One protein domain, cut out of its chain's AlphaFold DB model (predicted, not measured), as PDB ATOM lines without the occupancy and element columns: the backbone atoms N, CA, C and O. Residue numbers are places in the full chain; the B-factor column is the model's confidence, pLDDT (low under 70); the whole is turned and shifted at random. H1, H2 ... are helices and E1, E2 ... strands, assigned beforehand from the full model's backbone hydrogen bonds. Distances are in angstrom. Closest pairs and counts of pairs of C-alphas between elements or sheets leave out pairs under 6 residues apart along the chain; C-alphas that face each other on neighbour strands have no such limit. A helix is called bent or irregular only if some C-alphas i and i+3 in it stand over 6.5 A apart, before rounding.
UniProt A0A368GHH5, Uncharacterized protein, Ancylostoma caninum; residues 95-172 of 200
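Overview. This is residues 95 to 172 of the 200 residues of an uncharacterized protein of Ancylostoma caninum (UniProt A0A368GHH5). A small two-strand hairpin, E1 and E2, sits at one end of one long, bent helix, H2; at the other end of H2 lie the short helix H1 and a loop-rich stretch, residues 95 to 113, to one side of that end. H2 makes most of the length, and residues 131 to 153, in the middle of the model and part of H2, stand free. The printed part has 78 residues with two named helices and two named strands, in the order H1, H2, E1, E2; the sheet, E1 - E2, is antiparallel, and the class is mixed, helices and strands. The whole is extended, with a radius of gyration of the C-alphas of 22.3 A and spans of 62 by 27 by 25 A.

Arrangement. Strands E1, residues 158 to 163, and E2, residues 166 to 171, form an antiparallel hairpin with 149 degrees between their directions. N 159 and O 170 are 2.8 A apart and N 168 and O 161 are 3.0 A apart, both within hydrogen-bond range. The C-alphas of Lys 162 and His 167, which face each other, are 4.4 A apart. Helix H2, residues 123 to 156, was assigned as one helix by its hydrogen bonds but is bent, with C-alphas 139 and 142 6.8 A apart; its arms H2a, residues 123 to 139, and H2b, residues 142 to 156, stand at a steep tilt of 40 degrees. H2b and E2 are apart. H1, residues 114 to 117, is close to H2a but not clearly touching: their closest C-alphas, those of Tyr 116 and Arg 126, are 6.6 A apart. H1 is apart from H2b, E1 and E2. In H2a and H2b every O i to N i+4 pair is within hydrogen-bond range, and H1 is too short for such a pair.

Along the chain. E1 is 14.3 A long from first to last C-alpha, and E2, 15.9 A long, ends with C-alpha 171 at (44.482, -20.322, 35.972). H2b measures 20.9 A and H2a 24.4 A, with C-alpha 123 at (26.470, 5.729, -7.255). H1 is 5.2 A long and begins with C-alpha 114 at (19.503, 2.978, 3.948). Before it, residues 98 to 99 pair with residues 102 to 103, antiparallel, in stretches too short to be named.

Size, cuts and confidence. The two C-alphas farthest apart, those of Thr 122 and His 164, are 63.6 A apart. The printed part has no cut, and the links H1 to H2, H2 to E1 and E1 to E2 are tight. The mean pLDDT of the printed part is 83.3; residues 95 to 112 are under 70.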
ATOM      1  N   GLN A  95      18.670 -14.263  -0.892       57.47
ATOM      2  CA  GLN A  95      18.950 -15.616  -1.375       57.47
ATOM      3  C   GLN A  95      18.284 -15.896  -2.729       57.47
ATOM      4  O   GLN A  95      18.843 -16.638  -3.532       57.47
ATOM      5  N   ASP A  96      17.163 -15.238  -3.024       59.78
ATOM      6  CA  ASP A  96      16.426 -15.401  -4.282       59.78
ATOM      7  C   ASP A  96      17.087 -14.638  -5.448       59.78
ATOM      8  O   ASP A  96      16.798 -14.889  -6.620       59.78
ATOM      9  N   CYS A  97      18.023 -13.734  -5.135       56.66
ATOM     10  CA  CYS A  97      18.854 -13.024  -6.108       56.66
ATOM     11  C   CYS A  97      20.129 -13.799  -6.481       56.66
ATOM     12  O   CYS A  97      20.924 -13.313  -7.282       56.66
ATOM     13  N   VAL A  98      20.377 -14.977  -5.895       58.97
ATOM     14  CA  VAL A  98      21.569 -15.784  -6.195       58.97
ATOM     15  C   VAL A  98      21.201 -16.883  -7.184       58.97
ATOM     16  O   VAL A  98      20.642 -17.912  -6.810       58.97
ATOM     17  N   VAL A  99      21.575 -16.705  -8.453       62.25
ATOM     18  CA  VAL A  99      21.441 -17.744  -9.481       62.25
ATOM     19  C   VAL A  99      22.826 -18.303  -9.789       62.25
ATOM     20  O   VAL A  99      23.747 -17.573 -10.145       62.25
ATOM     21  N   ASN A 100      23.002 -19.617  -9.630       57.16
ATOM     22  CA  ASN A 100      24.268 -20.320  -9.892       57.16
ATOM     23  C   ASN A 100      25.481 -19.759  -9.120       57.16
ATOM     24  O   ASN A 100      26.599 -19.733  -9.631       57.16
ATOM     25  N   GLY A 101      25.267 -19.293  -7.886       55.75
ATOM     26  CA  GLY A 101      26.333 -18.731  -7.050       55.75
ATOM     27  C   GLY A 101      26.805 -17.336  -7.474       55.75
ATOM     28  O   GLY A 101      27.749 -16.816  -6.881       55.75
ATOM     29  N   VAL A 102      26.148 -16.719  -8.460       54.53
ATOM     30  CA  VAL A 102      26.374 -15.337  -8.883       54.53
ATOM     31  C   VAL A 102      25.159 -14.509  -8.467       54.53
ATOM     32  O   VAL A 102      24.017 -14.898  -8.705       54.53
ATOM     33  N   LEU A 103      25.405 -13.385  -7.789       59.53
ATOM     34  CA  LEU A 103      24.358 -12.418  -7.452       59.53
ATOM     35  C   LEU A 103      23.877 -11.748  -8.742       59.53
ATOM     36  O   LEU A 103      24.635 -11.017  -9.381       59.53
ATOM     37  N   ASP A 104      22.627 -12.009  -9.110       55.25
ATOM     38  CA  ASP A 104      21.939 -11.331 -10.197       55.25
ATOM     39  C   ASP A 104      21.495  -9.945  -9.714       55.25
ATOM     40  O   ASP A 104      20.477  -9.773  -9.038       55.25
ATOM     41  N   LEU A 105      22.322  -8.949 -10.032       58.12
ATOM     42  CA  LEU A 105      22.120  -7.552  -9.653       58.12
ATOM     43  C   LEU A 105      20.846  -6.952 -10.267       58.12
ATOM     44  O   LEU A 105      20.323  -6.001  -9.699       58.12
ATOM     45  N   GLN A 106      20.319  -7.511 -11.365       53.62
ATOM     46  CA  GLN A 106      19.087  -7.017 -11.999       53.62
ATOM     47  C   GLN A 106      17.819  -7.480 -11.269       53.62
ATOM     48  O   GLN A 106      16.774  -6.848 -11.384       53.62
ATOM     49  N   ARG A 107      17.899  -8.564 -10.487       48.97
ATOM     50  CA  ARG A 107      16.779  -9.079  -9.681       48.97
ATOM     51  C   ARG A 107      16.740  -8.497  -8.265       48.97
ATOM     52  O   ARG A 107      15.739  -8.625  -7.571       48.97
ATOM     53  N   ALA A 108      17.817  -7.834  -7.847       53.06
ATOM     54  CA  ALA A 108      17.974  -7.225  -6.531       53.06
ATOM     55  C   ALA A 108      17.456  -5.773  -6.450       53.06
ATOM     56  O   ALA A 108      17.873  -5.040  -5.554       53.06
ATOM     57  N   GLU A 109      16.532  -5.374  -7.333       51.06
ATOM     58  CA  GLU A 109      15.799  -4.089  -7.340       51.06
ATOM     59  C   GLU A 109      14.829  -3.963  -6.135       51.06
ATOM     60  O   GLU A 109      13.708  -3.467  -6.230       51.06
ATOM     61  N   GLY A 110      15.235  -4.453  -4.963       59.94
ATOM     62  CA  GLY A 110      14.645  -4.051  -3.697       59.94
ATOM     63  C   GLY A 110      15.113  -2.637  -3.338       59.94
ATOM     64  O   GLY A 110      16.149  -2.185  -3.830       59.94
ATOM     65  N   PRO A 111      14.389  -1.920  -2.462       57.44
ATOM     66  CA  PRO A 111      14.828  -0.615  -1.987       57.44
ATOM     67  C   PRO A 111      16.228  -0.753  -1.387       57.44
ATOM     68  O   PRO A 111      16.421  -1.400  -0.354       57.44
ATOM     69  N   LEU A 112      17.211  -0.179  -2.084       66.38
ATOM     70  CA  LEU A 112      18.611  -0.205  -1.690       66.38
ATOM     71  C   LEU A 112      18.708   0.255  -0.226       66.38
ATOM     72  O   LEU A 112      18.154   1.283   0.166       66.38
ATOM     73  N   SER A 113      19.357  -0.570   0.598       81.06
ATOM     74  CA  SER A 113      19.465  -0.388   2.048       81.06
ATOM     75  C   SER A 113      19.827   1.057   2.410       81.06
ATOM     76  O   SER A 113      20.737   1.634   1.814       81.06
ATOM     77  N   SER A 114      19.172   1.636   3.428       84.38
ATOM     78  CA  SER A 114      19.503   2.978   3.948       84.38
ATOM     79  C   SER A 114      21.001   3.138   4.243       84.38
ATOM     80  O   SER A 114      21.549   4.226   4.075       84.38
ATOM     81  N   PHE A 115      21.675   2.044   4.605       87.69
ATOM     82  CA  PHE A 115      23.122   1.990   4.784       87.69
ATOM     83  C   PHE A 115      23.896   2.323   3.497       87.69
ATOM     84  O   PHE A 115      24.838   3.104   3.547       87.69
ATOM     85  N   TYR A 116      23.479   1.788   2.343       86.94
ATOM     86  CA  TYR A 116      24.117   2.043   1.047       86.94
ATOM     87  C   TYR A 116      23.957   3.505   0.611       86.94
ATOM     88  O   TYR A 116      24.927   4.147   0.211       86.94
ATOM     89  N   TYR A 117      22.756   4.067   0.759       89.06
ATOM     90  CA  TYR A 117      22.508   5.479   0.449       89.06
ATOM     91  C   TYR A 117      23.193   6.452   1.414       89.06
ATOM     92  O   TYR A 117      23.446   7.597   1.043       89.06
ATOM     93  N   GLY A 118      23.546   6.003   2.621       89.75
ATOM     94  CA  GLY A 118      24.338   6.781   3.573       89.75
ATOM     95  C   GLY A 118      25.767   7.075   3.102       89.75
ATOM     96  O   GLY A 118      26.400   7.980   3.640       89.75
ATOM     97  N   PHE A 119      26.274   6.356   2.094       90.00
ATOM     98  CA  PHE A 119      27.647   6.519   1.609       90.00
ATOM     99  C   PHE A 119      27.859   7.657   0.610       90.00
ATOM    100  O   PHE A 119      29.003   8.054   0.402       90.00
ATOM    101  N   GLY A 120      26.806   8.181  -0.018       90.69
ATOM    102  CA  GLY A 120      26.976   9.203  -1.048       90.69
ATOM    103  C   GLY A 120      25.701   9.550  -1.801       90.69
ATOM    104  O   GLY A 120      24.688   8.841  -1.744       90.69
ATOM    105  N   ARG A 121      25.751  10.666  -2.530       88.62
ATOM    106  CA  ARG A 121      24.621  11.130  -3.352       88.62
ATOM    107  C   ARG A 121      24.641  10.501  -4.740       88.62
ATOM    108  O   ARG A 121      23.569  10.305  -5.309       88.62
ATOM    109  N   THR A 122      25.822  10.141  -5.238       94.56
ATOM    110  CA  THR A 122      26.015   9.449  -6.518       94.56
ATOM    111  C   THR A 122      26.352   7.977  -6.309       94.56
ATOM    112  O   THR A 122      26.811   7.577  -5.237       94.56
ATOM    113  N   ASP A 123      26.122   7.150  -7.326       88.62
ATOM    114  CA  ASP A 123      26.470   5.729  -7.255       88.62
ATOM    115  C   ASP A 123      27.982   5.503  -7.281       88.62
ATOM    116  O   ASP A 123      28.474   4.569  -6.646       88.62
ATOM    117  N   GLU A 124      28.750   6.373  -7.936       93.56
ATOM    118  CA  GLU A 124      30.209   6.304  -7.926       93.56
ATOM    119  C   GLU A 124      30.770   6.495  -6.513       93.56
ATOM    120  O   GLU A 124      31.618   5.712  -6.082       93.56
ATOM    121  N   GLU A 125      30.276   7.489  -5.767       92.38
ATOM    122  CA  GLU A 125      30.682   7.741  -4.377       92.38
ATOM    123  C   GLU A 125      30.370   6.539  -3.479       92.38
ATOM    124  O   GLU A 125      31.225   6.085  -2.711       92.38
ATOM    125  N   ARG A 126      29.165   5.971  -3.615       93.38
ATOM    126  CA  ARG A 126      28.738   4.805  -2.828       93.38
ATOM    127  C   ARG A 126      29.600   3.583  -3.119       93.38
ATOM    128  O   ARG A 126      30.059   2.914  -2.192       93.38
ATOM    129  N   ASN A 127      29.867   3.310  -4.394       91.25
ATOM    130  CA  ASN A 127      30.716   2.195  -4.801       91.25
ATOM    131  C   ASN A 127      32.154   2.368  -4.303       91.25
ATOM    132  O   ASN A 127      32.744   1.420  -3.784       91.25
ATOM    133  N   GLN A 128      32.713   3.577  -4.378       94.44
ATOM    134  CA  GLN A 128      34.035   3.860  -3.821       94.44
ATOM    135  C   GLN A 128      34.073   3.602  -2.309       94.44
ATOM    136  O   GLN A 128      34.956   2.877  -1.843       94.44
ATOM    137  N   ALA A 129      33.092   4.094  -1.551       93.00
ATOM    138  CA  ALA A 129      33.000   3.847  -0.111       93.00
ATOM    139  C   ALA A 129      32.911   2.346   0.223       93.00
ATOM    140  O   ALA A 129      33.616   1.866   1.114       93.00
ATOM    141  N   LEU A 130      32.122   1.575  -0.534       92.62
ATOM    142  CA  LEU A 130      32.055   0.120  -0.373       92.62
ATOM    143  C   LEU A 130      33.400  -0.561  -0.640       92.62
ATOM    144  O   LEU A 130      33.781  -1.475   0.096       92.62
ATOM    145  N   THR A 131      34.144  -0.128  -1.663       94.44
ATOM    146  CA  THR A 131      35.472  -0.699  -1.937       94.44
ATOM    147  C   THR A 131      36.470  -0.400  -0.825       94.44
ATOM    148  O   THR A 131      37.285  -1.264  -0.504       94.44
ATOM    149  N   LEU A 132      36.397   0.783  -0.205       95.31
ATOM    150  CA  LEU A 132      37.229   1.130   0.946       95.31
ATOM    151  C   LEU A 132      36.886   0.247   2.147       95.31
ATOM    152  O   LEU A 132      37.768  -0.421   2.670       95.31
ATOM    153  N   LEU A 133      35.605   0.106   2.492       93.94
ATOM    154  CA  LEU A 133      35.182  -0.791   3.573       93.94
ATOM    155  C   LEU A 133      35.572  -2.252   3.324       93.94
ATOM    156  O   LEU A 133      35.915  -2.979   4.257       93.94
ATOM    157  N   ALA A 134      35.529  -2.708   2.072       95.06
ATOM    158  CA  ALA A 134      35.983  -4.046   1.718       95.06
ATOM    159  C   ALA A 134      37.493  -4.222   1.948       95.06
ATOM    160  O   ALA A 134      37.904  -5.291   2.406       95.06
ATOM    161  N   LYS A 135      38.299  -3.188   1.667       97.31
ATOM    162  CA  LYS A 135      39.740  -3.166   1.959       97.31
ATOM    163  C   LYS A 135      39.995  -3.140   3.460       97.31
ATOM    164  O   LYS A 135      40.702  -4.020   3.941       97.31
ATOM    165  N   ASP A 136      39.345  -2.239   4.191       96.38
ATOM    166  CA  ASP A 136      39.455  -2.147   5.646       96.38
ATOM    167  C   ASP A 136      39.117  -3.502   6.271       96.38
ATOM    168  O   ASP A 136      39.890  -4.067   7.037       96.38
ATOM    169  N   ARG A 137      38.005  -4.122   5.867       96.81
ATOM    170  CA  ARG A 137      37.625  -5.451   6.357       96.81
ATOM    171  C   ARG A 137      38.733  -6.492   6.165       96.81
ATOM    172  O   ARG A 137      38.890  -7.359   7.022       96.81
ATOM    173  N   LEU A 138      39.472  -6.452   5.054       96.62
ATOM    174  CA  LEU A 138      40.605  -7.353   4.817       96.62
ATOM    175  C   LEU A 138      41.817  -7.003   5.687       96.62
ATOM    176  O   LEU A 138      42.490  -7.921   6.152       96.62
ATOM    177  N   GLU A 139      42.061  -5.721   5.941       97.62
ATOM    178  CA  GLU A 139      43.128  -5.228   6.818       97.62
ATOM    179  C   GLU A 139      42.893  -5.602   8.288       97.62
ATOM    180  O   GLU A 139      43.793  -6.114   8.951       97.62
ATOM    181  N   TRP A 140      41.663  -5.447   8.785       97.31
ATOM    182  CA  TRP A 140      41.292  -5.790  10.162       97.31
ATOM    183  C   TRP A 140      41.201  -7.302  10.401       97.31
ATOM    184  O   TRP A 140      41.324  -7.772  11.535       97.31
ATOM    185  N   ARG A 141      40.998  -8.094   9.342       97.06
ATOM    186  CA  ARG A 141      40.854  -9.555   9.412       97.06
ATOM    187  C   ARG A 141      42.001 -10.249  10.168       97.06
ATOM    188  O   ARG A 141      41.691 -11.000  11.095       97.06
ATOM    189  N   PRO A 142      43.294 -10.066   9.832       97.50
ATOM    190  CA  PRO A 142      44.390 -10.714  10.552       97.50
ATOM    191  C   PRO A 142      44.427 -10.352  12.037       97.50
ATOM    192  O   PRO A 142      44.659 -11.233  12.862       97.50
ATOM    193  N   ASP A 143      44.172  -9.097  12.397       97.31
ATOM    194  CA  ASP A 143      44.228  -8.667  13.793       97.31
ATOM    195  C   ASP A 143      43.036  -9.179  14.597       97.31
ATOM    196  O   ASP A 143      43.220  -9.654  15.719       97.31
ATOM    197  N   LEU A 144      41.846  -9.231  13.993       97.62
ATOM    198  CA  LEU A 144      40.690  -9.913  14.569       97.62
ATOM    199  C   LEU A 144      40.983 -11.401  14.803       97.62
ATOM    200  O   LEU A 144      40.695 -11.925  15.879       97.62
ATOM    201  N   PHE A 145      41.607 -12.084  13.839       97.31
ATOM    202  CA  PHE A 145      41.996 -13.485  14.005       97.31
ATOM    203  C   PHE A 145      43.044 -13.675  15.102       97.31
ATOM    204  O   PHE A 145      42.906 -14.597  15.905       97.31
ATOM    205  N   LYS A 146      44.060 -12.812  15.192       97.12
ATOM    206  CA  LYS A 146      45.054 -12.858  16.279       97.12
ATOM    207  C   LYS A 146      44.401 -12.614  17.637       97.12
ATOM    208  O   LYS A 146      44.698 -13.334  18.589       97.12
ATOM    209  N   ALA A 147      43.513 -11.627  17.735       96.81
ATOM    210  CA  ALA A 147      42.778 -11.322  18.957       96.81
ATOM    211  C   ALA A 147      41.905 -12.510  19.382       96.81
ATOM    212  O   ALA A 147      41.963 -12.929  20.538       96.81
ATOM    213  N   LEU A 148      41.191 -13.125  18.435       96.69
ATOM    214  CA  LEU A 148      40.396 -14.325  18.672       96.69
ATOM    215  C   LEU A 148      41.267 -15.505  19.123       96.69
ATOM    216  O   LEU A 148      40.968 -16.150  20.124       96.69
ATOM    217  N   GLN A 149      42.376 -15.772  18.432       96.19
ATOM    218  CA  GLN A 149      43.323 -16.820  18.820       96.19
ATOM    219  C   GLN A 149      43.887 -16.585  20.224       96.19
ATOM    220  O   GLN A 149      44.040 -17.538  20.990       96.19
ATOM    221  N   LYS A 150      44.184 -15.329  20.578       92.19
ATOM    222  CA  LYS A 150      44.662 -14.949  21.909       92.19
ATOM    223  C   LYS A 150      43.587 -15.170  22.970       92.19
ATOM    224  O   LYS A 150      43.893 -15.790  23.980       92.19
ATOM    225  N   ALA A 151      42.348 -14.750  22.720       91.75
ATOM    226  CA  ALA A 151      41.223 -14.977  23.624       91.75
ATOM    227  C   ALA A 151      40.959 -16.476  23.839       91.75
ATOM    228  O   ALA A 151      40.831 -16.934  24.968       91.75
ATOM    229  N   LEU A 152      40.970 -17.277  22.769       92.06
ATOM    230  CA  LEU A 152      40.792 -18.730  22.864       92.06
ATOM    231  C   LEU A 152      41.958 -19.421  23.581       92.06
ATOM    232  O   LEU A 152      41.747 -20.391  24.312       92.06
ATOM    233  N   ARG A 153      43.194 -18.945  23.380       89.69
ATOM    234  CA  ARG A 153      44.361 -19.422  24.134       89.69
ATOM    235  C   ARG A 153      44.199 -19.123  25.620       89.69
ATOM    236  O   ARG A 153      44.490 -20.002  26.424       89.69
ATOM    237  N   ASP A 154      43.734 -17.922  25.948       83.00
ATOM    238  CA  ASP A 154      43.485 -17.497  27.320       83.00
ATOM    239  C   ASP A 154      42.444 -18.415  27.968       83.00
ATOM    240  O   ASP A 154      42.769 -19.088  28.936       83.00
ATOM    241  N   VAL A 155      41.277 -18.613  27.343       86.56
ATOM    242  CA  VAL A 155      40.228 -19.533  27.833       86.56
ATOM    243  C   VAL A 155      40.759 -20.951  28.088       86.56
ATOM    244  O   VAL A 155      40.475 -21.527  29.133       86.56
ATOM    245  N   ARG A 156      41.576 -21.516  27.186       84.38
ATOM    246  CA  ARG A 156      42.195 -22.848  27.382       84.38
ATOM    247  C   ARG A 156      43.186 -22.895  28.545       84.38
ATOM    248  O   ARG A 156      43.447 -23.967  29.090       84.38
ATOM    249  N   SER A 157      43.758 -21.752  28.906       82.06
ATOM    250  CA  SER A 157      44.641 -21.606  30.058       82.06
ATOM    251  C   SER A 157      43.895 -21.370  31.370       82.06
ATOM    252  O   SER A 157      44.552 -21.169  32.381       82.06
ATOM    253  N   TYR A 158      42.561 -21.457  31.396       87.19
ATOM    254  CA  TYR A 158      41.781 -21.515  32.632       87.19
ATOM    255  C   TYR A 158      40.979 -22.812  32.713       87.19
ATOM    256  O   TYR A 158      40.483 -23.344  31.722       87.19
ATOM    257  N   LYS A 159      40.824 -23.313  33.934       86.69
ATOM    258  CA  LYS A 159      39.871 -24.358  34.289       86.69
ATOM    259  C   LYS A 159      38.647 -23.690  34.901       86.69
ATOM    260  O   LYS A 159      38.778 -22.874  35.812       86.69
ATOM    261  N   TYR A 160      37.464 -24.051  34.426       88.31
ATOM    262  CA  TYR A 160      36.217 -23.655  35.066       88.31
ATOM    263  C   TYR A 160      35.866 -24.678  36.149       88.31
ATOM    264  O   TYR A 160      35.688 -25.860  35.856       88.31
ATOM    265  N   GLU A 161      35.812 -24.248  37.408       92.25
ATOM    266  CA  GLU A 161      35.530 -25.121  38.551       92.25
ATOM    267  C   GLU A 161      34.499 -24.467  39.476       92.25
ATOM    268  O   GLU A 161      34.472 -23.247  39.649       92.25
ATOM    269  N   LYS A 162      33.628 -25.283  40.079       91.00
ATOM    270  CA  LYS A 162      32.684 -24.822  41.098       91.00
ATOM    271  C   LYS A 162      33.324 -25.006  42.476       91.00
ATOM    272  O   LYS A 162      33.446 -26.134  42.944       91.00
ATOM    273  N   ARG A 163      33.731 -23.914  43.128       85.00
ATOM    274  CA  ARG A 163      34.261 -23.919  44.505       85.00
ATOM    275  C   ARG A 163      33.263 -23.248  45.442       85.00
ATOM    276  O   ARG A 163      32.827 -22.133  45.185       85.00
ATOM    277  N   HIS A 164      32.894 -23.942  46.519       84.69
ATOM    278  CA  HIS A 164      31.940 -23.457  47.532       84.69
ATOM    279  C   HIS A 164      30.625 -22.907  46.946       84.69
ATOM    280  O   HIS A 164      30.122 -21.876  47.374       84.69
ATOM    281  N   GLY A 165      30.072 -23.578  45.930       90.38
ATOM    282  CA  GLY A 165      28.808 -23.172  45.308       90.38
ATOM    283  C   GLY A 165      28.928 -22.090  44.227       90.38
ATOM    284  O   GLY A 165      28.013 -21.973  43.418       90.38
ATOM    285  N   ALA A 166      30.055 -21.379  44.142       87.38
ATOM    286  CA  ALA A 166      30.318 -20.366  43.123       87.38
ATOM    287  C   ALA A 166      31.190 -20.916  41.986       87.38
ATOM    288  O   ALA A 166      32.077 -21.747  42.195       87.38
ATOM    289  N   HIS A 167      30.944 -20.442  40.768       90.38
ATOM    290  CA  HIS A 167      31.758 -20.774  39.609       90.38
ATOM    291  C   HIS A 167      32.926 -19.797  39.466       90.38
ATOM    292  O   HIS A 167      32.716 -18.587  39.425       90.38
ATOM    293  N   VAL A 168      34.150 -20.321  39.385       91.00
ATOM    294  CA  VAL A 168      35.374 -19.515  39.312       91.00
ATOM    295  C   VAL A 168      36.276 -20.035  38.192       91.00
ATOM    296  O   VAL A 168      36.461 -21.243  38.031       91.00
ATOM    297  N   TRP A 169      36.853 -19.108  37.426       87.75
ATOM    298  CA  TRP A 169      37.916 -19.393  36.463       87.75
ATOM    299  C   TRP A 169      39.255 -19.466  37.194       87.75
ATOM    300  O   TRP A 169      39.699 -18.489  37.794       87.75
ATOM    301  N   ILE A 170      39.896 -20.628  37.160       87.19
ATOM    302  CA  ILE A 170      41.163 -20.882  37.846       87.19
ATOM    303  C   ILE A 170      42.263 -20.984  36.790       87.19
ATOM    304  O   ILE A 170      42.122 -21.803  35.881       87.19
ATOM    305  N   PRO A 171      43.349 -20.194  36.880       86.19
ATOM    306  CA  PRO A 171      44.482 -20.322  35.972       86.19
ATOM    307  C   PRO A 171      45.011 -21.761  35.955       86.19
ATOM    308  O   PRO A 171      45.286 -22.361  36.994       86.19
ATOM    309  N   ASN A 172      45.132 -22.324  34.763       80.38
ATOM    310  CA  ASN A 172      45.617 -23.667  34.503       80.38
ATOM    311  C   ASN A 172      47.142 -23.612  34.344       80.38
ATOM    312  O   ASN A 172      47.667 -23.341  33.261       80.38
TER     313      ASN A 172